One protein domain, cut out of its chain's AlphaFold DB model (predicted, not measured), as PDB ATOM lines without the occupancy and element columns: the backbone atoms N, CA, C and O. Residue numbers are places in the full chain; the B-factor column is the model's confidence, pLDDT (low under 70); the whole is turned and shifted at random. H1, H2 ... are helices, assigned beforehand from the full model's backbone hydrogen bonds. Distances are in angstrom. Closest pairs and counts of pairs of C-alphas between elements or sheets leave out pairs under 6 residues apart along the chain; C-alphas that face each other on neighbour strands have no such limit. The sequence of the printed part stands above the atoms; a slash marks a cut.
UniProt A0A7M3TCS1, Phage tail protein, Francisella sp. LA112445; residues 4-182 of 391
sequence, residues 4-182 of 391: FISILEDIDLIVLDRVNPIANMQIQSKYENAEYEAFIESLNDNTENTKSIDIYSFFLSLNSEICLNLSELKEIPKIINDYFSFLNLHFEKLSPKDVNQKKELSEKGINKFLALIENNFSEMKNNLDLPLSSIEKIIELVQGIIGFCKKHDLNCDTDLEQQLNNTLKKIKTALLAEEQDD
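What this domain is: This is residues 4 to 182 of the 391 residues of the protein "Phage tail protein" of Francisella sp. LA112445 (UniProt A0A7M3TCS1). This is an elongated up-and-down bundle of helices in which H4, H5, H7, H8 and H6 follow one another round a loose ring of contacts, with H6 and H7 near each other across it. The hairpin of H2 and H3 packs on the H4 side of this ring through H3, the short H1 lies by H3 and H5, and the last residues of H8 reach past H6 and H7 at one end of the long axis. The printed part has 179 residues with eight named helices, in the order H1 to H8 along the chain, and no named strand; its class is all helix. It is compact, with a radius of gyration of the C-alphas of 16.7 A, and its C-alphas span 56 by 32 by 27 A along the three main axes.

How they stand to each other: The longest helix is H6, residues 99 to 124. It touches H4, residues 55 to 68, at a shallow tilt of 16 degrees, the same way; their closest C-alphas are those of Tyr 56 and Gly 109, 4.8 A apart. H4 is the hub, touching four other helices. H3, residues 36 to 50, touches H4 and forms a hairpin with it at 36 degrees, only just a steep tilt, with Tyr 36 and Ser 64 closest at 5.1 A between C-alphas. H2, residues 21 to 32, forms a hairpin with H3, the C-alphas of Lys 30 and Phe 39 being closest at 5.1 A. H2 only just touches H4, with residues 28 to 31 alone and 3 pairs of C-alphas within 8 A; Tyr 31 and Leu 60 are closest, 7.4 A between C-alphas. H5, residues 76 to 90, forms a hairpin with H4 at a shallow tilt of 16 degrees, and the closest C-alphas, of Ile 66 and Ile 76, are 6.2 A apart. H1, residues 4 to 10, only just touches H3 and H5, with 3 pairs of C-alphas within 8 A each; the closest are Phe 4 and Asn 44 at 6.5 A, and Ile 5 and Tyr 83 at 6.9 A. H7, residues 132 to 151, touches H5 the same way at a shallow tilt of 23 degrees, with the C-alphas of Pro 77 and Ile 138 closest at 5.3 A. H8, residues 158 to 181, touches H6 with residues 160 to 168 alone, the C-alphas of Glu 118 and Leu 164 being closest at 5.1 A. H7 and H8 form a hairpin, and H8 touches H7 with residues 168 to 176 alone; Leu 132 and Leu 175 are closest, 6.4 A between C-alphas. H2 to H8 make a bundle, up and down, each helix running against the one before it in the chain. Among the pairs that stay apart are H2 and H6, H4 and H7, and H5 and H8. Every O i to N i+4 pair is within hydrogen-bond range in H1, H3, H4, H5 and H6; the figures are 6 of 8 in H2, 15 of 16 in H7 and 18 of 20 in H8.

Where its parts are: H6, 26 residues, measures 36.8 A from first to last C-alpha, beginning at C-alpha 99, (73.611, 99.818, 72.863). H8, 24 residues, measures 35.1 A and ends at C-alpha 181, (93.263, 139.799, 100.250). H7 has 20 residues over 28.4 A, H5 15 over 21.1 A, H3 15 over 20.7 A and H4 14 over 20.1 A. H2 has 12 residues, and H1 has 7, beginning at C-alpha 4, (68.620, 123.940, 71.358).

The domain as a whole: The two C-alphas farthest apart, those of Asp 17 and Asp 181, are 57.1 A apart. The printed part, residues 4 to 182, has no cut. The links H2 to H3 and H3 to H4 are tight, the other five are short, and there is no long link. The mean pLDDT of the printed part is 83.6; it is under 70 at residues 18 to 23, 25, 124 to 130 and 177 to 182.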
ATOM      1  N   PHE A   4      68.917 125.307  71.776       89.44
ATOM      2  CA  PHE A   4      68.620 123.940  71.358       89.44
ATOM      3  C   PHE A   4      67.807 123.147  72.386       89.44
ATOM      4  O   PHE A   4      66.909 122.405  71.997       89.44
ATOM      5  N   ILE A   5      68.052 123.325  73.691       91.25
ATOM      6  CA  ILE A   5      67.316 122.575  74.729       91.25
ATOM      7  C   ILE A   5      65.812 122.846  74.661       91.25
ATOM      8  O   ILE A   5      65.041 121.893  74.681       91.25
ATOM      9  N   SER A   6      65.381 124.098  74.480       87.94
ATOM     10  CA  SER A   6      63.946 124.396  74.351       87.94
ATOM     11  C   SER A   6      63.305 123.733  73.120       87.94
ATOM     12  O   SER A   6      62.170 123.278  73.199       87.94
ATOM     13  N   ILE A   7      64.042 123.592  72.010       87.94
ATOM     14  CA  ILE A   7      63.574 122.864  70.816       87.94
ATOM     15  C   ILE A   7      63.482 121.356  71.103       87.94
ATOM     16  O   ILE A   7      62.530 120.702  70.681       87.94
ATOM     17  N   LEU A   8      64.433 120.794  71.854       89.12
ATOM     18  CA  LEU A   8      64.399 119.388  72.270       89.12
ATOM     19  C   LEU A   8      63.275 119.071  73.270       89.12
ATOM     20  O   LEU A   8      62.774 117.949  73.268       89.12
ATOM     21  N   GLU A   9      62.874 120.024  74.113       88.44
ATOM     22  CA  GLU A   9      61.744 119.879  75.043       88.44
ATOM     23  C   GLU A   9      60.379 119.921  74.326       88.44
ATOM     24  O   GLU A   9      59.460 119.200  74.721       88.44
ATOM     25  N   ASP A  10      60.258 120.688  73.236       88.44
ATOM     26  CA  ASP A  10      59.042 120.783  72.410       88.44
ATOM     27  C   ASP A  10      58.858 119.604  71.414       88.44
ATOM     28  O   ASP A  10      57.796 119.467  70.794       88.44
ATOM     29  N   ILE A  11      59.854 118.718  71.252       88.81
ATOM     30  CA  ILE A  11      59.836 117.595  70.292       88.81
ATOM     31  C   ILE A  11      59.754 116.233  71.001       88.81
ATOM     32  O   ILE A  11      60.639 115.834  71.756       88.81
ATOM     33  N   ASP A  12      58.747 115.421  70.654       88.31
ATOM     34  CA  ASP A  12      58.738 114.002  71.036       88.31
ATOM     35  C   ASP A  12      59.755 113.203  70.197       88.31
ATOM     36  O   ASP A  12      59.491 112.838  69.047       88.31
ATOM     37  N   LEU A  13      60.943 112.992  70.775       89.81
ATOM     38  CA  LEU A  13      62.090 112.367  70.113       89.81
ATOM     39  C   LEU A  13      61.875 110.890  69.739       89.81
ATOM     40  O   LEU A  13      61.452 110.064  70.553       89.81
ATOM     41  N   ILE A  14      62.289 110.557  68.517       89.38
ATOM     42  CA  ILE A  14      62.310 109.221  67.923       89.38
ATOM     43  C   ILE A  14      63.744 108.674  67.961       89.38
ATOM     44  O   ILE A  14      64.673 109.290  67.436       89.38
ATOM     45  N   VAL A  15      63.920 107.476  68.528       88.69
ATOM     46  CA  VAL A  15      65.212 106.770  68.523       88.69
ATOM     47  C   VAL A  15      65.434 106.102  67.166       88.69
ATOM     48  O   VAL A  15      64.673 105.210  66.783       88.69
ATOM     49  N   LEU A  16      66.495 106.486  66.457       84.75
ATOM     50  CA  LEU A  16      66.895 105.846  65.204       84.75
ATOM     51  C   LEU A  16      67.848 104.671  65.461       84.75
ATOM     52  O   LEU A  16      68.735 104.741  66.312       84.75
ATOM     53  N   ASP A  17      67.713 103.595  64.679       72.88
ATOM     54  CA  ASP A  17      68.633 102.449  64.753       72.88
ATOM     55  C   ASP A  17      70.068 102.831  64.324       72.88
ATOM     56  O   ASP A  17      71.024 102.204  64.774       72.88
ATOM     57  N   ARG A  18      70.227 103.850  63.461       66.38
ATOM     58  CA  ARG A  18      71.516 104.394  62.993       66.38
ATOM     59  C   ARG A  18      71.430 105.895  62.711       66.38
ATOM     60  O   ARG A  18      70.405 106.383  62.244       66.38
ATOM     61  N   VAL A  19      72.543 106.590  62.930       67.88
ATOM     62  CA  VAL A  19      72.757 108.011  62.597       67.88
ATOM     63  C   VAL A  19      72.906 108.196  61.075       67.88
ATOM     64  O   VAL A  19      73.468 107.324  60.411       67.88
ATOM     65  N   ASN A  20      72.434 109.315  60.507       69.62
ATOM     66  CA  ASN A  20      72.594 109.626  59.078       69.62
ATOM     67  C   ASN A  20      74.007 110.188  58.802       69.62
ATOM     68  O   ASN A  20      74.273 111.339  59.148       69.62
ATOM     69  N   PRO A  21      74.912 109.440  58.140       60.88
ATOM     70  CA  PRO A  21      76.317 109.835  58.035       60.88
ATOM     71  C   PRO A  21      76.537 111.109  57.210       60.88
ATOM     72  O   PRO A  21      77.471 111.850  57.492       60.88
ATOM     73  N   ILE A  22      75.699 111.386  56.204       56.75
ATOM     74  CA  ILE A  22      75.906 112.529  55.298       56.75
ATOM     75  C   ILE A  22      75.433 113.829  55.958       56.75
ATOM     76  O   ILE A  22      76.157 114.824  55.928       56.75
ATOM     77  N   ALA A  23      74.256 113.809  56.593       63.91
ATOM     78  CA  ALA A  23      73.736 114.964  57.324       63.91
ATOM     79  C   ALA A  23      74.641 115.310  58.516       63.91
ATOM     80  O   ALA A  23      75.107 116.443  58.625       63.91
ATOM     81  N   ASN A  24      74.985 114.320  59.349       73.00
ATOM     82  CA  ASN A  24      75.873 114.539  60.487       73.00
ATOM     83  C   ASN A  24      77.276 115.001  60.070       73.00
ATOM     84  O   ASN A  24      77.830 115.843  60.761       73.00
ATOM     85  N   MET A  25      77.837 114.544  58.941       67.44
ATOM     86  CA  MET A  25      79.129 115.054  58.454       67.44
ATOM     87  C   MET A  25      79.066 116.549  58.100       67.44
ATOM     88  O   MET A  25      79.973 117.302  58.452       67.44
ATOM     89  N   GLN A  26      77.999 116.993  57.428       71.44
ATOM     90  CA  GLN A  26      77.814 118.408  57.086       71.44
ATOM     91  C   GLN A  26      77.602 119.266  58.338       71.44
ATOM     92  O   GLN A  26      78.230 120.313  58.468       71.44
ATOM     93  N   ILE A  27      76.786 118.798  59.285       78.94
ATOM     94  CA  ILE A  27      76.552 119.487  60.560       78.94
ATOM     95  C   ILE A  27      77.861 119.543  61.365       78.94
ATOM     96  O   ILE A  27      78.337 120.631  61.669       78.94
ATOM     97  N   GLN A  28      78.512 118.403  61.622       82.38
ATOM     98  CA  GLN A  28      79.758 118.325  62.395       82.38
ATOM     99  C   GLN A  28      80.894 119.159  61.787       82.38
ATOM    100  O   GLN A  28      81.647 119.755  62.549       82.38
ATOM    101  N   SER A  29      81.005 119.288  60.457       74.56
ATOM    102  CA  SER A  29      82.041 120.155  59.866       74.56
ATOM    103  C   SER A  29      81.967 121.612  60.342       74.56
ATOM    104  O   SER A  29      83.006 122.246  60.491       74.56
ATOM    105  N   LYS A  30      80.774 122.115  60.689       82.69
ATOM    106  CA  LYS A  30      80.609 123.445  61.290       82.69
ATOM    107  C   LYS A  30      81.142 123.501  62.722       82.69
ATOM    108  O   LYS A  30      81.766 124.488  63.091       82.69
ATOM    109  N   TYR A  31      80.960 122.436  63.508       86.19
ATOM    110  CA  TYR A  31      81.552 122.337  64.847       86.19
ATOM    111  C   TYR A  31      83.084 122.373  64.777       86.19
ATOM    112  O   TYR A  31      83.706 123.163  65.480       86.19
ATOM    113  N   GLU A  32      83.697 121.540  63.927       81.19
ATOM    114  CA  GLU A  32      85.166 121.461  63.852       81.19
ATOM    115  C   GLU A  32      85.786 122.739  63.241       81.19
ATOM    116  O   GLU A  32      86.921 123.077  63.562       81.19
ATOM    117  N   ASN A  33      85.030 123.497  62.433       77.75
ATOM    118  CA  ASN A  33      85.399 124.841  61.960       77.75
ATOM    119  C   ASN A  33      85.187 125.963  63.009       77.75
ATOM    120  O   ASN A  33      85.403 127.134  62.692       77.75
ATOM    121  N   ALA A  34      84.718 125.645  64.224       83.00
ATOM    122  CA  ALA A  34      84.269 126.599  65.250       83.00
ATOM    123  C   ALA A  34      83.104 127.531  64.827       83.00
ATOM    124  O   ALA A  34      82.847 128.560  65.456       83.00
ATOM    125  N   GLU A  35      82.326 127.154  63.807       87.06
ATOM    126  CA  GLU A  35      81.100 127.834  63.361       87.06
ATOM    127  C   GLU A  35      79.904 127.502  64.289       87.06
ATOM    128  O   GLU A  35      78.838 127.082  63.835       87.06
ATOM    129  N   TYR A  36      80.073 127.648  65.610       90.44
ATOM    130  CA  TYR A  36      79.175 127.084  66.632       90.44
ATOM    131  C   TYR A  36      77.698 127.494  66.500       90.44
ATOM    132  O   TYR A  36      76.814 126.666  66.714       90.44
ATOM    133  N   GLU A  37      77.400 128.739  66.118       91.69
ATOM    134  CA  GLU A  37      76.011 129.175  65.915       91.69
ATOM    135  C   GLU A  37      75.385 128.501  64.684       91.69
ATOM    136  O   GLU A  37      74.296 127.937  64.776       91.69
ATOM    137  N   ALA A  38      76.116 128.437  63.568       89.06
ATOM    138  CA  ALA A  38      75.666 127.760  62.355       89.06
ATOM    139  C   ALA A  38      75.607 126.227  62.520       89.06
ATOM    140  O   ALA A  38      74.827 125.568  61.822       89.06
ATOM    141  N   PHE A  39      76.409 125.644  63.422       92.19
ATOM    142  CA  PHE A  39      76.274 124.254  63.869       92.19
ATOM    143  C   PHE A  39      74.936 124.040  64.584       92.19
ATOM    144  O   PHE A  39      74.175 123.169  64.164       92.19
ATOM    145  N   ILE A  40      74.622 124.857  65.601       93.69
ATOM    146  CA  ILE A  40      73.358 124.772  66.349       93.69
ATOM    147  C   ILE A  40      72.161 124.945  65.408       93.69
ATOM    148  O   ILE A  40      71.274 124.102  65.417       93.69
ATOM    149  N   GLU A  41      72.157 125.952  64.530       93.12
ATOM    150  CA  GLU A  41      71.080 126.146  63.544       93.12
ATOM    151  C   GLU A  41      70.875 124.911  62.648       93.12
ATOM    152  O   GLU A  41      69.751 124.449  62.469       93.12
ATOM    153  N   SER A  42      71.961 124.305  62.153       90.44
ATOM    154  CA  SER A  42      71.869 123.112  61.292       90.44
ATOM    155  C   SER A  42      71.425 121.859  62.054       90.44
ATOM    156  O   SER A  42      70.810 120.960  61.476       90.44
ATOM    157  N   LEU A  43      71.755 121.775  63.346       92.38
ATOM    158  CA  LEU A  43      71.329 120.690  64.223       92.38
ATOM    159  C   LEU A  43      69.852 120.837  64.613       92.38
ATOM    160  O   LEU A  43      69.147 119.825  64.634       92.38
ATOM    161  N   ASN A  44      69.378 122.066  64.844       92.50
ATOM    162  CA  ASN A  44      67.965 122.400  65.037       92.50
ATOM    163  C   ASN A  44      67.153 121.959  63.812       92.50
ATOM    164  O   ASN A  44      66.288 121.094  63.944       92.50
ATOM    165  N   ASP A  45      67.507 122.454  62.617       89.69
ATOM    166  CA  ASP A  45      66.858 122.103  61.345       89.69
ATOM    167  C   ASP A  45      66.780 120.579  61.158       89.69
ATOM    168  O   ASP A  45      65.727 120.020  60.840       89.69
ATOM    169  N   ASN A  46      67.892 119.869  61.375       88.50
ATOM    170  CA  ASN A  46      67.939 118.416  61.229       88.50
ATOM    171  C   ASN A  46      67.100 117.685  62.294       88.50
ATOM    172  O   ASN A  46      66.455 116.679  61.984       88.50
ATOM    173  N   THR A  47      67.074 118.178  63.532       90.38
ATOM    174  CA  THR A  47      66.315 117.568  64.634       90.38
ATOM    175  C   THR A  47      64.814 117.814  64.488       90.38
ATOM    176  O   THR A  47      64.041 116.883  64.694       90.38
ATOM    177  N   GLU A  48      64.378 118.993  64.035       90.12
ATOM    178  CA  GLU A  48      62.974 119.254  63.687       90.12
ATOM    179  C   GLU A  48      62.497 118.352  62.536       90.12
ATOM    180  O   GLU A  48      61.439 117.721  62.629       90.12
ATOM    181  N   ASN A  49      63.299 118.229  61.470       86.94
ATOM    182  CA  ASN A  49      62.949 117.426  60.293       86.94
ATOM    183  C   ASN A  49      62.952 115.910  60.561       86.94
ATOM    184  O   ASN A  49      62.099 115.192  60.037       86.94
ATOM    185  N   THR A  50      63.901 115.400  61.352       87.06
ATOM    186  CA  THR A  50      64.019 113.954  61.642       87.06
ATOM    187  C   THR A  50      63.301 113.517  62.919       87.06
ATOM    188  O   THR A  50      63.093 112.320  63.117       87.06
ATOM    189  N   LYS A  51      62.944 114.467  63.793       90.19
ATOM    190  CA  LYS A  51      62.533 114.247  65.192       90.19
ATOM    191  C   LYS A  51      63.525 113.401  65.984       90.19
ATOM    192  O   LYS A  51      63.134 112.640  66.863       90.19
ATOM    193  N   SER A  52      64.808 113.504  65.657       90.19
ATOM    194  CA  SER A  52      65.858 112.674  66.234       90.19
ATOM    195  C   SER A  52      67.128 113.473  66.474       90.19
ATOM    196  O   SER A  52      67.440 114.410  65.745       90.19
ATOM    197  N   ILE A  53      67.877 113.048  67.480       92.44
ATOM    198  CA  ILE A  53      69.201 113.555  67.814       92.44
ATOM    199  C   ILE A  53      70.030 112.367  68.310       92.44
ATOM    200  O   ILE A  53      69.517 111.491  69.017       92.44
ATOM    201  N   ASP A  54      71.301 112.304  67.918       90.44
ATOM    202  CA  ASP A  54      72.255 111.338  68.450       90.44
ATOM    203  C   ASP A  54      73.040 111.890  69.650       90.44
ATOM    204  O   ASP A  54      73.277 113.093  69.779       90.44
ATOM    205  N   ILE A  55      73.454 110.990  70.540       92.62
ATOM    206  CA  ILE A  55      74.138 111.321  71.793       92.62
ATOM    207  C   ILE A  55      75.468 112.066  71.586       92.62
ATOM    208  O   ILE A  55      75.852 112.860  72.441       92.62
ATOM    209  N   TYR A  56      76.158 111.874  70.457       92.31
ATOM    210  CA  TYR A  56      77.405 112.589  70.183       92.31
ATOM    211  C   TYR A  56      77.125 114.043  69.787       92.31
ATOM    212  O   TYR A  56      77.667 114.958  70.409       92.31
ATOM    213  N   SER A  57      76.199 114.273  68.851       92.00
ATOM    214  CA  SER A  57      75.732 115.620  68.488       92.00
ATOM    215  C   SER A  57      75.135 116.379  69.683       92.00
ATOM    216  O   SER A  57      75.318 117.591  69.789       92.00
ATOM    217  N   PHE A  58      74.496 115.679  70.629       94.81
ATOM    218  CA  PHE A  58      74.035 116.260  71.895       94.81
ATOM    219  C   PHE A  58      75.193 116.845  72.723       94.81
ATOM    220  O   PHE A  58      75.137 118.018  73.100       94.81
ATOM    221  N   PHE A  59      76.284 116.097  72.931       94.31
ATOM    222  CA  PHE A  59      77.475 116.624  73.611       94.31
ATOM    223  C   PHE A  59      78.178 117.738  72.809       94.31
ATOM    224  O   PHE A  59      78.638 118.711  73.403       94.31
ATOM    225  N   LEU A  60      78.198 117.667  71.470       92.88
ATOM    226  CA  LEU A  60      78.715 118.761  70.633       92.88
ATOM    227  C   LEU A  60      77.876 120.047  70.751       92.88
ATOM    228  O   LEU A  60      78.427 121.144  70.702       92.88
ATOM    229  N   SER A  61      76.559 119.944  70.943       94.50
ATOM    230  CA  SER A  61      75.698 121.118  71.145       94.50
ATOM    231  C   SER A  61      75.856 121.751  72.528       94.50
ATOM    232  O   SER A  61      75.954 122.973  72.602       94.50
ATOM    233  N   LEU A  62      76.026 120.952  73.590       94.94
ATOM    234  CA  LEU A  62      76.435 121.447  74.913       94.94
ATOM    235  C   LEU A  62      77.753 122.231  74.820       94.94
ATOM    236  O   LEU A  62      77.837 123.369  75.275       94.94
ATOM    237  N   ASN A  63      78.761 121.649  74.165       93.69
ATOM    238  CA  ASN A  63      80.036 122.316  73.908       93.69
ATOM    239  C   ASN A  63      79.863 123.632  73.129       93.69
ATOM    240  O   ASN A  63      80.440 124.648  73.505       93.69
ATOM    241  N   SER A  64      79.043 123.622  72.073       92.44
ATOM    242  CA  SER A  64      78.788 124.797  71.228       92.44
ATOM    243  C   SER A  64      78.100 125.924  71.996       92.44
ATOM    244  O   SER A  64      78.519 127.075  71.895       92.44
ATOM    245  N   GLU A  65      77.077 125.616  72.801       92.31
ATOM    246  CA  GLU A  65      76.410 126.622  73.633       92.31
ATOM    247  C   GLU A  65      77.346 127.175  74.721       92.31
ATOM    248  O   GLU A  65      77.317 128.376  74.977       92.31
ATOM    249  N   ILE A  66      78.242 126.366  75.300       90.00
ATOM    250  CA  ILE A  66      79.276 126.871  76.222       90.00
ATOM    251  C   ILE A  66      80.238 127.822  75.495       90.00
ATOM    252  O   ILE A  66      80.450 128.932  75.979       90.00
ATOM    253  N   CYS A  67      80.757 127.443  74.321       89.06
ATOM    254  CA  CYS A  67      81.642 128.290  73.514       89.06
ATOM    255  C   CYS A  67      81.001 129.632  73.121       89.06
ATOM    256  O   CYS A  67      81.659 130.670  73.172       89.06
ATOM    257  N   LEU A  68      79.708 129.633  72.785       89.06
ATOM    258  CA  LEU A  68      78.951 130.848  72.458       89.06
ATOM    259  C   LEU A  68      78.689 131.760  73.674       89.06
ATOM    260  O   LEU A  68      78.355 132.926  73.485       89.06
ATOM    261  N   ASN A  69      78.844 131.260  74.906       87.06
ATOM    262  CA  ASN A  69      78.565 131.997  76.146       87.06
ATOM    263  C   ASN A  69      79.817 132.201  77.029       87.06
ATOM    264  O   ASN A  69      79.690 132.561  78.200       87.06
ATOM    265  N   LEU A  70      81.035 132.042  76.489       81.62
ATOM    266  CA  LEU A  70      82.292 132.279  77.227       81.62
ATOM    267  C   LEU A  70      82.453 133.731  77.718       81.62
ATOM    268  O   LEU A  70      83.165 133.975  78.688       81.62
ATOM    269  N   SER A  71      81.772 134.699  77.099       77.69
ATOM    270  CA  SER A  71      81.696 136.085  77.585       77.69
ATOM    271  C   SER A  71      80.723 136.278  78.755       77.69
ATOM    272  O   SER A  71      80.818 137.265  79.478       77.69
ATOM    273  N   GLU A  72      79.783 135.352  78.959       81.44
ATOM    274  CA  GLU A  72      78.732 135.410  79.980       81.44
ATOM    275  C   GLU A  72      78.848 134.218  80.941       81.44
ATOM    276  O   GLU A  72      77.917 133.444  81.159       81.44
ATOM    277  N   LEU A  73      80.016 134.110  81.585       76.44
ATOM    278  CA  LEU A  73      80.440 133.031  82.499       76.44
ATOM    279  C   LEU A  73      79.438 132.683  83.627       76.44
ATOM    280  O   LEU A  73      79.529 131.626  84.250       76.44
ATOM    281  N   LYS A  74      78.466 133.564  83.894       80.69
ATOM    282  CA  LYS A  74      77.374 133.387  84.867       80.69
ATOM    283  C   LYS A  74      76.232 132.495  84.346       80.69
ATOM    284  O   LYS A  74      75.538 131.902  85.166       80.69
ATOM    285  N   GLU A  75      76.064 132.352  83.028       85.75
ATOM    286  CA  GLU A  75      75.080 131.450  82.403       85.75
ATOM    287  C   GLU A  75      75.643 130.032  82.163       85.75
ATOM    288  O   GLU A  75      74.865 129.081  82.114       85.75
ATOM    289  N   ILE A  76      76.970 129.832  82.109       87.75
ATOM    290  CA  ILE A  76      77.594 128.501  81.910       87.75
ATOM    291  C   ILE A  76      77.082 127.418  82.892       87.75
ATOM    292  O   ILE A  76      76.739 126.330  82.422       87.75
ATOM    293  N   PRO A  77      76.947 127.659  84.218       90.25
ATOM    294  CA  PRO A  77      76.398 126.653  85.133       90.25
ATOM    295  C   PRO A  77      74.965 126.235  84.768       90.25
ATOM    296  O   PRO A  77      74.581 125.087  84.954       90.25
ATOM    297  N   LYS A  78      74.167 127.160  84.232       91.94
ATOM    298  CA  LYS A  78      72.786 126.911  83.810       91.94
ATOM    299  C   LYS A  78      72.744 126.127  82.497       91.94
ATOM    300  O   LYS A  78      72.047 125.124  82.436       91.94
ATOM    301  N   ILE A  79      73.576 126.480  81.513       92.88
ATOM    302  CA  ILE A  79      73.729 125.703  80.269       92.88
ATOM    303  C   ILE A  79      74.063 124.238  80.593       92.88
ATOM    304  O   ILE A  79      73.355 123.331  80.157       92.88
ATOM    305  N   ILE A  80      75.073 123.992  81.438       93.38
ATOM    306  CA  ILE A  80      75.447 122.626  81.846       93.38
ATOM    307  C   ILE A  80      74.296 121.934  82.600       93.38
ATOM    308  O   ILE A  80      74.020 120.762  82.340       93.38
ATOM    309  N   ASN A  81      73.600 122.636  83.503       94.81
ATOM    310  CA  ASN A  81      72.461 122.094  84.248       94.81
ATOM    311  C   ASN A  81      71.311 121.644  83.342       94.81
ATOM    312  O   ASN A  81      70.751 120.569  83.559       94.81
ATOM    313  N   ASP A  82      70.944 122.451  82.353       94.88
ATOM    314  CA  ASP A  82      69.755 122.214  81.534       94.88
ATOM    315  C   ASP A  82      69.998 121.019  80.593       94.88
ATOM    316  O   ASP A  82      69.193 120.086  80.540       94.88
ATOM    317  N   TYR A  83      71.185 120.956  79.977       95.81
ATOM    318  CA  TYR A  83      71.651 119.779  79.236       95.81
ATOM    319  C   TYR A  83      71.763 118.528  80.120       95.81
ATOM    320  O   TYR A  83      71.326 117.447  79.722       95.81
ATOM    321  N   PHE A  84      72.309 118.635  81.336       95.25
ATOM    322  CA  PHE A  84      72.408 117.491  82.250       95.25
ATOM    323  C   PHE A  84      71.030 117.002  82.725       95.25
ATOM    324  O   PHE A  84      70.805 115.795  82.851       95.25
ATOM    325  N   SER A  85      70.083 117.913  82.938       94.75
ATOM    326  CA  SER A  85      68.696 117.594  83.290       94.75
ATOM    327  C   SER A  85      68.003 116.845  82.150       94.75
ATOM    328  O   SER A  85      67.443 115.769  82.378       94.75
ATOM    329  N   PHE A  86      68.132 117.337  80.913       94.81
ATOM    330  CA  PHE A  86      67.625 116.661  79.720       94.81
ATOM    331  C   PHE A  86      68.239 115.260  79.556       94.81
ATOM    332  O   PHE A  86      67.521 114.278  79.367       94.81
ATOM    333  N   LEU A  87      69.564 115.136  79.713       94.62
ATOM    334  CA  LEU A  87      70.288 113.864  79.611       94.62
ATOM    335  C   LEU A  87      69.763 112.819  80.610       94.62
ATOM    336  O   LEU A  87      69.480 111.687  80.219       94.62
ATOM    337  N   ASN A  88      69.568 113.197  81.880       93.25
ATOM    338  CA  ASN A  88      69.036 112.294  82.908       93.25
ATOM    339  C   ASN A  88      67.612 111.799  82.607       93.25
ATOM    340  O   ASN A  88      67.278 110.667  82.960       93.25
ATOM    341  N   LEU A  89      66.775 112.633  81.982       92.75
ATOM    342  CA  LEU A  89      65.385 112.303  81.654       92.75
ATOM    343  C   LEU A  89      65.245 111.529  80.334       92.75
ATOM    344  O   LEU A  89      64.298 110.755  80.169       92.75
ATOM    345  N   HIS A  90      66.160 111.741  79.383       92.81
ATOM    346  CA  HIS A  90      65.960 111.355  77.984       92.81
ATOM    347  C   HIS A  90      67.100 110.548  77.347       92.81
ATOM    348  O   HIS A  90      66.997 110.240  76.163       92.81
ATOM    349  N   PHE A  91      68.115 110.093  78.096       92.12
ATOM    350  CA  PHE A  91      69.197 109.236  77.570       92.12
ATOM    351  C   PHE A  91      68.717 108.046  76.717       92.12
ATOM    352  O   PHE A  91      69.328 107.722  75.698       92.12
ATOM    353  N   GLU A  92      67.588 107.419  77.069       90.94
ATOM    354  CA  GLU A  92      67.028 106.328  76.259       90.94
ATOM    355  C   GLU A  92      66.306 106.783  74.984       90.94
ATOM    356  O   GLU A  92      66.273 106.024  74.018       90.94
ATOM    357  N   LYS A  93      65.812 108.030  74.937       91.38
ATOM    358  CA  LYS A  93      65.284 108.669  73.719       91.38
ATOM    359  C   LYS A  93      66.381 109.203  72.783       91.38
ATOM    360  O   LYS A  93      66.101 109.450  71.612       91.38
ATOM    361  N   LEU A  94      67.612 109.381  73.265       92.19
ATOM    362  CA  LEU A  94      68.748 109.777  72.427       92.19
ATOM    363  C   LEU A  94      69.194 108.602  71.538       92.19
ATOM    364  O   LEU A  94      69.270 107.455  71.987       92.19
ATOM    365  N   SER A  95      69.487 108.898  70.271       90.38
ATOM    366  CA  SER A  95      69.978 107.928  69.281       90.38
ATOM    367  C   SER A  95      71.488 107.668  69.447       90.38
ATOM    368  O   SER A  95      72.185 108.487  70.047       90.38
ATOM    369  N   PRO A  96      72.044 106.575  68.894       89.81
ATOM    370  CA  PRO A  96      71.372 105.457  68.237       89.81
ATOM    371  C   PRO A  96      70.718 104.502  69.241       89.81
ATOM    372  O   PRO A  96      70.985 104.534  70.439       89.81
ATOM    373  N   LYS A  97      69.870 103.611  68.730       87.94
ATOM    374  CA  LYS A  97      69.230 102.548  69.516       87.94
ATOM    375  C   LYS A  97      70.160 101.369  69.831       87.94
ATOM    376  O   LYS A  97      69.913 100.653  70.799       87.94
ATOM    377  N   ASP A  98      71.192 101.130  69.017       86.50
ATOM    378  CA  ASP A  98      72.184 100.089  69.310       86.50
ATOM    379  C   ASP A  98      72.982 100.460  70.565       86.50
ATOM    380  O   ASP A  98      73.550 101.546  70.651       86.50
ATOM    381  N   VAL A  99      73.027  99.551  71.540       87.38
ATOM    382  CA  VAL A  99      73.611  99.818  72.863       87.38
ATOM    383  C   VAL A  99      75.128 100.008  72.792       87.38
ATOM    384  O   VAL A  99      75.666 100.855  73.502       87.38
ATOM    385  N   ASN A 100      75.824  99.276  71.917       86.19
ATOM    386  CA  ASN A 100      77.278  99.392  71.777       86.19
ATOM    387  C   ASN A 100      77.637 100.707  71.081       86.19
ATOM    388  O   ASN A 100      78.514 101.430  71.543       86.19
ATOM    389  N   GLN A 101      76.910 101.046  70.013       84.00
ATOM    390  CA  GLN A 101      77.089 102.300  69.286       84.00
ATOM    391  C   GLN A 101      76.700 103.509  70.152       84.00
ATOM    392  O   GLN A 101      77.409 104.514  70.144       84.00
ATOM    393  N   LYS A 102      75.626 103.414  70.955       88.81
ATOM    394  CA  LYS A 102      75.262 104.446  71.939       88.81
ATOM    395  C   LYS A 102      76.373 104.609  72.972       88.81
ATOM    396  O   LYS A 102      76.752 105.745  73.237       88.81
ATOM    397  N   LYS A 103      76.929 103.517  73.513       90.06
ATOM    398  CA  LYS A 103      78.056 103.567  74.459       90.06
ATOM    399  C   LYS A 103      79.282 104.250  73.841       90.06
ATOM    400  O   LYS A 103      79.711 105.267  74.371       90.06
ATOM    401  N   GLU A 104      79.756 103.789  72.682       86.94
ATOM    402  CA  GLU A 104      80.915 104.364  71.971       86.94
ATOM    403  C   GLU A 104      80.750 105.874  71.700       86.94
ATOM    404  O   GLU A 104      81.664 106.667  71.935       86.94
ATOM    405  N   LEU A 105      79.571 106.293  71.233       86.06
ATOM    406  CA  LEU A 105      79.270 107.700  70.954       86.06
ATOM    407  C   LEU A 105      79.101 108.537  72.228       86.06
ATOM    408  O   LEU A 105      79.496 109.702  72.239       86.06
ATOM    409  N   SER A 106      78.563 107.953  73.302       90.81
ATOM    410  CA  SER A 106      78.487 108.609  74.612       90.81
ATOM    411  C   SER A 106      79.883 108.839  75.187       90.81
ATOM    412  O   SER A 106      80.150 109.921  75.690       90.81
ATOM    413  N   GLU A 107      80.778 107.854  75.070       90.69
ATOM    414  CA  GLU A 107      82.178 107.921  75.512       90.69
ATOM    415  C   GLU A 107      82.974 108.963  74.709       90.69
ATOM    416  O   GLU A 107      83.648 109.820  75.283       90.69
ATOM    417  N   LYS A 108      82.832 108.973  73.378       86.81
ATOM    418  CA  LYS A 108      83.403 110.025  72.517       86.81
ATOM    419  C   LYS A 108      82.851 111.413  72.853       86.81
ATOM    420  O   LYS A 108      83.607 112.383  72.865       86.81
ATOM    421  N   GLY A 109      81.550 111.513  73.131       88.56
ATOM    422  CA  GLY A 109      80.878 112.764  73.476       88.56
ATOM    423  C   GLY A 109      81.325 113.319  74.826       88.56
ATOM    424  O   GLY A 109      81.763 114.469  74.892       88.56
ATOM    425  N   ILE A 110      81.305 112.501  75.884       91.75
ATOM    426  CA  ILE A 110      81.717 112.943  77.220       91.75
ATOM    427  C   ILE A 110      83.193 113.330  77.257       91.75
ATOM    428  O   ILE A 110      83.523 114.361  77.832       91.75
ATOM    429  N   ASN A 111      84.083 112.581  76.603       88.88
ATOM    430  CA  ASN A 111      85.508 112.911  76.616       88.88
ATOM    431  C   ASN A 111      85.796 114.211  75.834       88.88
ATOM    432  O   ASN A 111      86.613 115.018  76.278       88.88
ATOM    433  N   LYS A 112      85.052 114.493  74.748       88.12
ATOM    434  CA  LYS A 112      85.125 115.781  74.028       88.12
ATOM    435  C   LYS A 112      84.464 116.943  74.793       88.12
ATOM    436  O   LYS A 112      84.858 118.088  74.590       88.12
ATOM    437  N   PHE A 113      83.525 116.678  75.705       91.88
ATOM    438  CA  PHE A 113      83.052 117.658  76.696       91.88
ATOM    439  C   PHE A 113      84.104 117.917  77.782       91.88
ATOM    440  O   PHE A 113      84.495 119.061  77.989       91.88
ATOM    441  N   LEU A 114      84.629 116.871  78.432       89.06
ATOM    442  CA  LEU A 114      85.610 116.992  79.517       89.06
ATOM    443  C   LEU A 114      86.867 117.754  79.074       89.06
ATOM    444  O   LEU A 114      87.301 118.652  79.790       89.06
ATOM    445  N   ALA A 115      87.400 117.460  77.883       86.31
ATOM    446  CA  ALA A 115      88.541 118.182  77.314       86.31
ATOM    447  C   ALA A 115      88.224 119.660  77.012       86.31
ATOM    448  O   ALA A 115      89.048 120.534  77.275       86.31
ATOM    449  N   LEU A 116      87.024 119.963  76.499       89.00
ATOM    450  CA  LEU A 116      86.620 121.341  76.212       89.00
ATOM    451  C   LEU A 116      86.435 122.161  77.494       89.00
ATOM    452  O   LEU A 116      86.850 123.317  77.537       89.00
ATOM    453  N   ILE A 117      85.864 121.567  78.545       85.44
ATOM    454  CA  ILE A 117      85.792 122.193  79.869       85.44
ATOM    455  C   ILE A 117      87.208 122.402  80.431       85.44
ATOM    456  O   ILE A 117      87.504 123.501  80.887       85.44
ATOM    457  N   GLU A 118      88.099 121.403  80.378       84.75
ATOM    458  CA  GLU A 118      89.472 121.525  80.902       84.75
ATOM    459  C   GLU A 118      90.211 122.711  80.272       84.75
ATOM    460  O   GLU A 118      90.616 123.613  81.007       84.75
ATOM    461  N   ASN A 119      90.268 122.769  78.935       84.12
ATOM    462  CA  ASN A 119      90.930 123.845  78.195       84.12
ATOM    463  C   ASN A 119      90.375 125.227  78.587       84.12
ATOM    464  O   ASN A 119      91.124 126.099  79.029       84.12
ATOM    465  N   ASN A 120      89.050 125.410  78.495       82.69
ATOM    466  CA  ASN A 120      88.403 126.694  78.781       82.69
ATOM    467  C   ASN A 120      88.654 127.159  80.225       82.69
ATOM    468  O   ASN A 120      88.991 128.322  80.449       82.69
ATOM    469  N   PHE A 121      88.544 126.269  81.216       77.38
ATOM    470  CA  PHE A 121      88.795 126.642  82.611       77.38
ATOM    471  C   PHE A 121      90.291 126.843  82.914       77.38
ATOM    472  O   PHE A 121      90.634 127.722  83.709       77.38
ATOM    473  N   SER A 122      91.193 126.113  82.248       77.62
ATOM    474  CA  SER A 122      92.642 126.355  82.317       77.62
ATOM    475  C   SER A 122      93.035 127.737  81.774       77.62
ATOM    476  O   SER A 122      93.911 128.384  82.353       77.62
ATOM    477  N   GLU A 123      92.357 128.241  80.738       71.94
ATOM    478  CA  GLU A 123      92.534 129.609  80.227       71.94
ATOM    479  C   GLU A 123      91.914 130.674  81.151       71.94
ATOM    480  O   GLU A 123      92.584 131.653  81.506       71.94
ATOM    481  N   MET A 124      90.673 130.461  81.619       66.62
ATOM    482  CA  MET A 124      89.951 131.367  82.537       66.62
ATOM    483  C   MET A 124      90.679 131.612  83.863       66.62
ATOM    484  O   MET A 124      90.474 132.648  84.492       66.62
ATOM    485  N   LYS A 125      91.585 130.714  84.265       60.09
ATOM    486  CA  LYS A 125      92.466 130.857  85.436       60.09
ATOM    487  C   LYS A 125      93.319 132.150  85.435       60.09
ATOM    488  O   LYS A 125      93.977 132.436  86.432       60.09
ATOM    489  N   ASN A 126      93.351 132.905  84.334       57.66
ATOM    490  CA  ASN A 126      94.070 134.177  84.215       57.66
ATOM    491  C   ASN A 126      93.150 135.422  84.195       57.66
ATOM    492  O   ASN A 126      93.670 136.533  84.173       57.66
ATOM    493  N   ASN A 127      91.818 135.256  84.209       55.47
ATOM    494  CA  ASN A 127      90.815 136.333  84.147       55.47
ATOM    495  C   ASN A 127      89.697 136.082  85.184       55.47
ATOM    496  O   ASN A 127      88.633 135.556  84.849       55.47
ATOM    497  N   LEU A 128      89.932 136.428  86.454       57.06
ATOM    498  CA  LEU A 128      89.074 136.039  87.585       57.06
ATOM    499  C   LEU A 128      87.863 136.969  87.828       57.06
ATOM    500  O   LEU A 128      87.590 137.385  88.944       57.06
ATOM    501  N   ASP A 129      87.060 137.223  86.791       65.06
ATOM    502  CA  ASP A 129      85.760 137.930  86.898       65.06
ATOM    503  C   ASP A 129      84.582 136.951  87.181       65.06
ATOM    504  O   ASP A 129      83.424 137.133  86.779       65.06
ATOM    505  N   LEU A 130      84.903 135.832  87.841       68.00
ATOM    506  CA  LEU A 130      84.076 134.632  87.976       68.00
ATOM    507  C   LEU A 130      83.669 134.425  89.449       68.00
ATOM    508  O   LEU A 130      84.518 134.067  90.262       68.00
ATOM    509  N   PRO A 131      82.382 134.585  89.824       71.88
ATOM    510  CA  PRO A 131      81.953 134.370  91.203       71.88
ATOM    511  C   PRO A 131      82.234 132.935  91.666       71.88
ATOM    512  O   PRO A 131      81.856 131.985  90.973       71.88
ATOM    513  N   LEU A 132      82.797 132.765  92.867       74.19
ATOM    514  CA  LEU A 132      83.097 131.453  93.461       74.19
ATOM    515  C   LEU A 132      81.890 130.495  93.396       74.19
ATOM    516  O   LEU A 132      82.009 129.361  92.933       74.19
ATOM    517  N   SER A 133      80.698 131.000  93.734       78.06
ATOM    518  CA  SER A 133      79.431 130.250  93.691       78.06
ATOM    519  C   SER A 133      78.965 129.799  92.293       78.06
ATOM    520  O   SER A 133      78.057 128.971  92.196       78.06
ATOM    521  N   SER A 134      79.552 130.313  91.205       79.88
ATOM    522  CA  SER A 134      79.357 129.780  89.848       79.88
ATOM    523  C   SER A 134      80.261 128.576  89.599       79.88
ATOM    524  O   SER A 134      79.794 127.553  89.102       79.88
ATOM    525  N   ILE A 135      81.537 128.665  89.989       79.25
ATOM    526  CA  ILE A 135      82.518 127.580  89.831       79.25
ATOM    527  C   ILE A 135      82.180 126.380  90.713       79.25
ATOM    528  O   ILE A 135      82.321 125.248  90.260       79.25
ATOM    529  N   GLU A 136      81.664 126.593  91.924       81.94
ATOM    530  CA  GLU A 136      81.168 125.492  92.758       81.94
ATOM    531  C   GLU A 136      80.038 124.715  92.067       81.94
ATOM    532  O   GLU A 136      80.107 123.491  91.992       81.94
ATOM    533  N   LYS A 137      79.073 125.407  91.446       87.31
ATOM    534  CA  LYS A 137      78.008 124.760  90.657       87.31
ATOM    535  C   LYS A 137      78.552 124.034  89.429       87.31
ATOM    536  O   LYS A 137      78.093 122.942  89.122       87.31
ATOM    537  N   ILE A 138      79.535 124.606  88.730       86.50
ATOM    538  CA  ILE A 138      80.199 123.939  87.596       86.50
ATOM    539  C   ILE A 138      80.893 122.652  88.062       86.50
ATOM    540  O   ILE A 138      80.747 121.621  87.410       86.50
ATOM    541  N   ILE A 139      81.580 122.673  89.210       84.44
ATOM    542  CA  ILE A 139      82.191 121.483  89.824       84.44
ATOM    543  C   ILE A 139      81.124 120.428  90.143       84.44
ATOM    544  O   ILE A 139      81.283 119.275  89.745       84.44
ATOM    545  N   GLU A 140      80.037 120.811  90.817       89.44
ATOM    546  CA  GLU A 140      78.933 119.907  91.172       89.44
ATOM    547  C   GLU A 140      78.277 119.278  89.933       89.44
ATOM    548  O   GLU A 140      78.041 118.070  89.903       89.44
ATOM    549  N   LEU A 141      78.034 120.068  88.885       92.12
ATOM    550  CA  LEU A 141      77.412 119.607  87.643       92.12
ATOM    551  C   LEU A 141      78.333 118.699  86.823       92.12
ATOM    552  O   LEU A 141      77.897 117.641  86.373       92.12
ATOM    553  N   VAL A 142      79.614 119.051  86.677       89.06
ATOM    554  CA  VAL A 142      80.618 118.196  86.022       89.06
ATOM    555  C   VAL A 142      80.760 116.868  86.772       89.06
ATOM    556  O   VAL A 142      80.753 115.806  86.149       89.06
ATOM    557  N   GLN A 143      80.809 116.892  88.108       88.31
ATOM    558  CA  GLN A 143      80.827 115.671  88.922       88.31
ATOM    559  C   GLN A 143      79.518 114.876  88.809       88.31
ATOM    560  O   GLN A 143      79.558 113.645  88.788       88.31
ATOM    561  N   GLY A 144      78.374 115.549  88.655       91.56
ATOM    562  CA  GLY A 144      77.084 114.931  88.339       91.56
ATOM    563  C   GLY A 144      77.100 114.181  87.005       91.56
ATOM    564  O   GLY A 144      76.702 113.016  86.959       91.56
ATOM    565  N   ILE A 145      77.622 114.799  85.942       90.75
ATOM    566  CA  ILE A 145      77.759 114.178  84.614       90.75
ATOM    567  C   ILE A 145      78.716 112.975  84.676       90.75
ATOM    568  O   ILE A 145      78.386 111.899  84.183       90.75
ATOM    569  N   ILE A 146      79.860 113.098  85.357       88.19
ATOM    570  CA  ILE A 146      80.804 111.984  85.559       88.19
ATOM    571  C   ILE A 146      80.154 110.843  86.368       88.19
ATOM    572  O   ILE A 146      80.341 109.665  86.054       88.19
ATOM    573  N   GLY A 147      79.353 111.170  87.387       88.94
ATOM    574  CA  GLY A 147      78.570 110.203  88.162       88.94
ATOM    575  C   GLY A 147      77.496 109.495  87.328       88.94
ATOM    576  O   GLY A 147      77.307 108.286  87.466       88.94
ATOM    577  N   PHE A 148      76.842 110.216  86.414       92.50
ATOM    578  CA  PHE A 148      75.924 109.650  85.425       92.50
ATOM    579  C   PHE A 148      76.645 108.674  84.484       92.50
ATOM    580  O   PHE A 148      76.180 107.548  84.311       92.50
ATOM    581  N   CYS A 149      77.811 109.040  83.948       88.75
ATOM    582  CA  CYS A 149      78.605 108.154  83.095       88.75
ATOM    583  C   CYS A 149      78.986 106.855  83.822       88.75
ATOM    584  O   CYS A 149      78.742 105.766  83.305       88.75
ATOM    585  N   LYS A 150      79.449 106.953  85.074       88.50
ATOM    586  CA  LYS A 150      79.780 105.792  85.923       88.50
ATOM    587  C   LYS A 150      78.557 104.931  86.274       88.50
ATOM    588  O   LYS A 150      78.685 103.717  86.392       88.50
ATOM    589  N   LYS A 151      77.363 105.525  86.388       90.81
ATOM    590  CA  LYS A 151      76.078 104.812  86.555       90.81
ATOM    591  C   LYS A 151      75.643 104.059  85.287       90.81
ATOM    592  O   LYS A 151      74.978 103.034  85.406       90.81
ATOM    593  N   HIS A 152      75.991 104.562  84.103       88.31
ATOM    594  CA  HIS A 152      75.620 103.994  82.801       88.31
ATOM    595  C   HIS A 152      76.747 103.160  82.147       88.31
ATOM    596  O   HIS A 152      76.668 102.862  80.959       88.31
ATOM    597  N   ASP A 153      77.768 102.760  82.920       87.88
ATOM    598  CA  ASP A 153      78.935 101.981  82.460       87.88
ATOM    599  C   ASP A 153      79.687 102.637  81.280       87.88
ATOM    600  O   ASP A 153      80.225 101.957  80.413       87.88
ATOM    601  N   LEU A 154      79.722 103.972  81.225       88.88
ATOM    602  CA  LEU A 154      80.432 104.730  80.192       88.88
ATOM    603  C   LEU A 154      81.875 105.020  80.632       88.88
ATOM    604  O   LEU A 154      82.103 105.577  81.709       88.88
ATOM    605  N   ASN A 155      82.845 104.686  79.782       85.19
ATOM    606  CA  ASN A 155      84.264 104.925  80.017       85.19
ATOM    607  C   ASN A 155      84.655 106.398  79.777       85.19
ATOM    608  O   ASN A 155      84.960 106.809  78.653       85.19
ATOM    609  N   CYS A 156      84.688 107.187  80.852       83.50
ATOM    610  CA  CYS A 156      85.378 108.477  80.857       83.50
ATOM    611  C   CYS A 156      86.900 108.272  80.868       83.50
ATOM    612  O   CYS A 156      87.408 107.399  81.570       83.50
ATOM    613  N   ASP A 157      87.626 109.120  80.145       82.38
ATOM    614  CA  ASP A 157      89.082 109.200  80.226       82.38
ATOM    615  C   ASP A 157      89.505 109.629  81.645       82.38
ATOM    616  O   ASP A 157      89.112 110.688  82.147       82.38
ATOM    617  N   THR A 158      90.281 108.774  82.318       80.88
ATOM    618  CA  THR A 158      90.688 108.976  83.715       80.88
ATOM    619  C   THR A 158      91.705 110.093  83.885       80.88
ATOM    620  O   THR A 158      91.731 110.740  84.934       80.88
ATOM    621  N   ASP A 159      92.525 110.338  82.865       77.25
ATOM    622  CA  ASP A 159      93.565 111.356  82.902       77.25
ATOM    623  C   ASP A 159      92.933 112.732  82.658       77.25
ATOM    624  O   ASP A 159      93.258 113.672  83.384       77.25
ATOM    625  N   LEU A 160      91.951 112.839  81.751       76.19
ATOM    626  CA  LEU A 160      91.106 114.031  81.605       76.19
ATOM    627  C   LEU A 160      90.249 114.287  82.854       76.19
ATOM    628  O   LEU A 160      90.198 115.425  83.326       76.19
ATOM    629  N   GLU A 161      89.626 113.260  83.454       77.44
ATOM    630  CA  GLU A 161      88.914 113.419  84.734       77.44
ATOM    631  C   GLU A 161      89.854 113.962  85.823       77.44
ATOM    632  O   GLU A 161      89.481 114.873  86.572       77.44
ATOM    633  N   GLN A 162      91.081 113.440  85.921       79.62
ATOM    634  CA  GLN A 162      92.057 113.888  86.911       79.62
ATOM    635  C   GLN A 162      92.589 115.300  86.612       79.62
ATOM    636  O   GLN A 162      92.730 116.096  87.543       79.62
ATOM    637  N   GLN A 163      92.864 115.636  85.349       77.44
ATOM    638  CA  GLN A 163      93.298 116.971  84.923       77.44
ATOM    639  C   GLN A 163      92.229 118.018  85.245       77.44
ATOM    640  O   GLN A 163      92.512 118.952  85.998       77.44
ATOM    641  N   LEU A 164      90.984 117.794  84.819       78.56
ATOM    642  CA  LEU A 164      89.863 118.697  85.072       78.56
ATOM    643  C   LEU A 164      89.594 118.889  86.571       78.56
ATOM    644  O   LEU A 164      89.479 120.021  87.042       78.56
ATOM    645  N   ASN A 165      89.592 117.808  87.360       78.56
ATOM    646  CA  ASN A 165      89.471 117.915  88.818       78.56
ATOM    647  C   ASN A 165      90.631 118.699  89.458       78.56
ATOM    648  O   ASN A 165      90.432 119.330  90.495       78.56
ATOM    649  N   ASN A 166      91.838 118.667  88.887       81.56
ATOM    650  CA  ASN A 166      92.969 119.452  89.383       81.56
ATOM    651  C   ASN A 166      92.873 120.925  88.966       81.56
ATOM    652  O   ASN A 166      93.186 121.798  89.771       81.56
ATOM    653  N   THR A 167      92.429 121.217  87.746       79.62
ATOM    654  CA  THR A 167      92.243 122.584  87.240       79.62
ATOM    655  C   THR A 167      91.123 123.306  87.985       79.62
ATOM    656  O   THR A 167      91.370 124.367  88.557       79.62
ATOM    657  N   LEU A 168      89.955 122.679  88.150       75.56
ATOM    658  CA  LEU A 168      88.856 123.238  88.946       75.56
ATOM    659  C   LEU A 168      89.251 123.484  90.418       75.56
ATOM    660  O   LEU A 168      88.893 124.513  90.989       75.56
ATOM    661  N   LYS A 169      90.054 122.594  91.028       79.94
ATOM    662  CA  LYS A 169      90.606 122.816  92.380       79.94
ATOM    663  C   LYS A 169      91.537 124.028  92.439       79.94
ATOM    664  O   LYS A 169      91.395 124.817  93.366       79.94
ATOM    665  N   LYS A 170      92.451 124.195  91.470       80.25
ATOM    666  CA  LYS A 170      93.366 125.354  91.406       80.25
ATOM    667  C   LYS A 170      92.593 126.672  91.330       80.25
ATOM    668  O   LYS A 170      92.948 127.613  92.032       80.25
ATOM    669  N   ILE A 171      91.540 126.724  90.511       76.19
ATOM    670  CA  ILE A 171      90.689 127.914  90.349       76.19
ATOM    671  C   ILE A 171      89.950 128.212  91.658       76.19
ATOM    672  O   ILE A 171      90.015 129.335  92.151       76.19
ATOM    673  N   LYS A 172      89.344 127.197  92.294       76.50
ATOM    674  CA  LYS A 172      88.712 127.362  93.612       76.50
ATOM    675  C   LYS A 172      89.697 127.860  94.682       76.50
ATOM    676  O   LYS A 172      89.318 128.688  95.500       76.50
ATOM    677  N   THR A 173      90.953 127.403  94.678       79.81
ATOM    678  CA  THR A 173      91.977 127.916  95.610       79.81
ATOM    679  C   THR A 173      92.503 129.312  95.270       79.81
ATOM    680  O   THR A 173      93.049 129.947  96.161       79.81
ATOM    681  N   ALA A 174      92.363 129.786  94.027       73.88
ATOM    682  CA  ALA A 174      92.741 131.150  93.651       73.88
ATOM    683  C   ALA A 174      91.698 132.160  94.154       73.88
ATOM    684  O   ALA A 174      92.043 133.069  94.899       73.88
ATOM    685  N   LEU A 175      90.413 131.916  93.870       72.19
ATOM    686  CA  LEU A 175      89.314 132.770  94.339       72.19
ATOM    687  C   LEU A 175      89.231 132.843  95.871       72.19
ATOM    688  O   LEU A 175      89.001 133.907  96.426       72.19
ATOM    689  N   LEU A 176      89.489 131.731  96.572       75.06
ATOM    690  CA  LEU A 176      89.554 131.712  98.041       75.06
ATOM    691  C   LEU A 176      90.775 132.445  98.630       75.06
ATOM    692  O   LEU A 176      90.819 132.633  99.844       75.06
ATOM    693  N   ALA A 177      91.767 132.815  97.813       68.31
ATOM    694  CA  ALA A 177      92.863 133.695  98.219       68.31
ATOM    695  C   ALA A 177      92.521 135.167  97.930       68.31
ATOM    696  O   ALA A 177      92.754 136.019  98.778       68.31
ATOM    697  N   GLU A 178      91.888 135.453  96.789       60.84
ATOM    698  CA  GLU A 178      91.403 136.797  96.441       60.84
ATOM    699  C   GLU A 178      90.323 137.283  97.430       60.84
ATOM    700  O   GLU A 178      90.427 138.395  97.937       60.84
ATOM    701  N   GLU A 179      89.382 136.420  97.843       56.25
ATOM    702  CA  GLU A 179      88.417 136.712  98.925       56.25
ATOM    703  C   GLU A 179      89.089 136.972 100.300       56.25
ATOM    704  O   GLU A 179      88.441 137.503 101.208       56.25
ATOM    705  N   GLN A 180      90.369 136.614 100.482       52.81
ATOM    706  CA  GLN A 180      91.142 136.903 101.701       52.81
ATOM    707  C   GLN A 180      91.966 138.195 101.597       52.81
ATOM    708  O   GLN A 180      91.967 138.951 102.566       52.81
ATOM    709  N   ASP A 181      92.587 138.503 100.453       47.03
ATOM    710  CA  ASP A 181      93.263 139.799 100.250       47.03
ATOM    711  C   ASP A 181      92.252 140.972 100.283       47.03
ATOM    712  O   ASP A 181      92.478 141.953 100.994       47.03
ATOM    713  N   ASP A 182      91.073 140.828  99.653       42.50
ATOM    714  CA  ASP A 182      89.962 141.807  99.728       42.50
ATOM    715  C   ASP A 182      89.402 141.998 101.161       42.50
ATOM    716  O   ASP A 182      88.601 142.903 101.409       42.50
TER     717      ASP A 182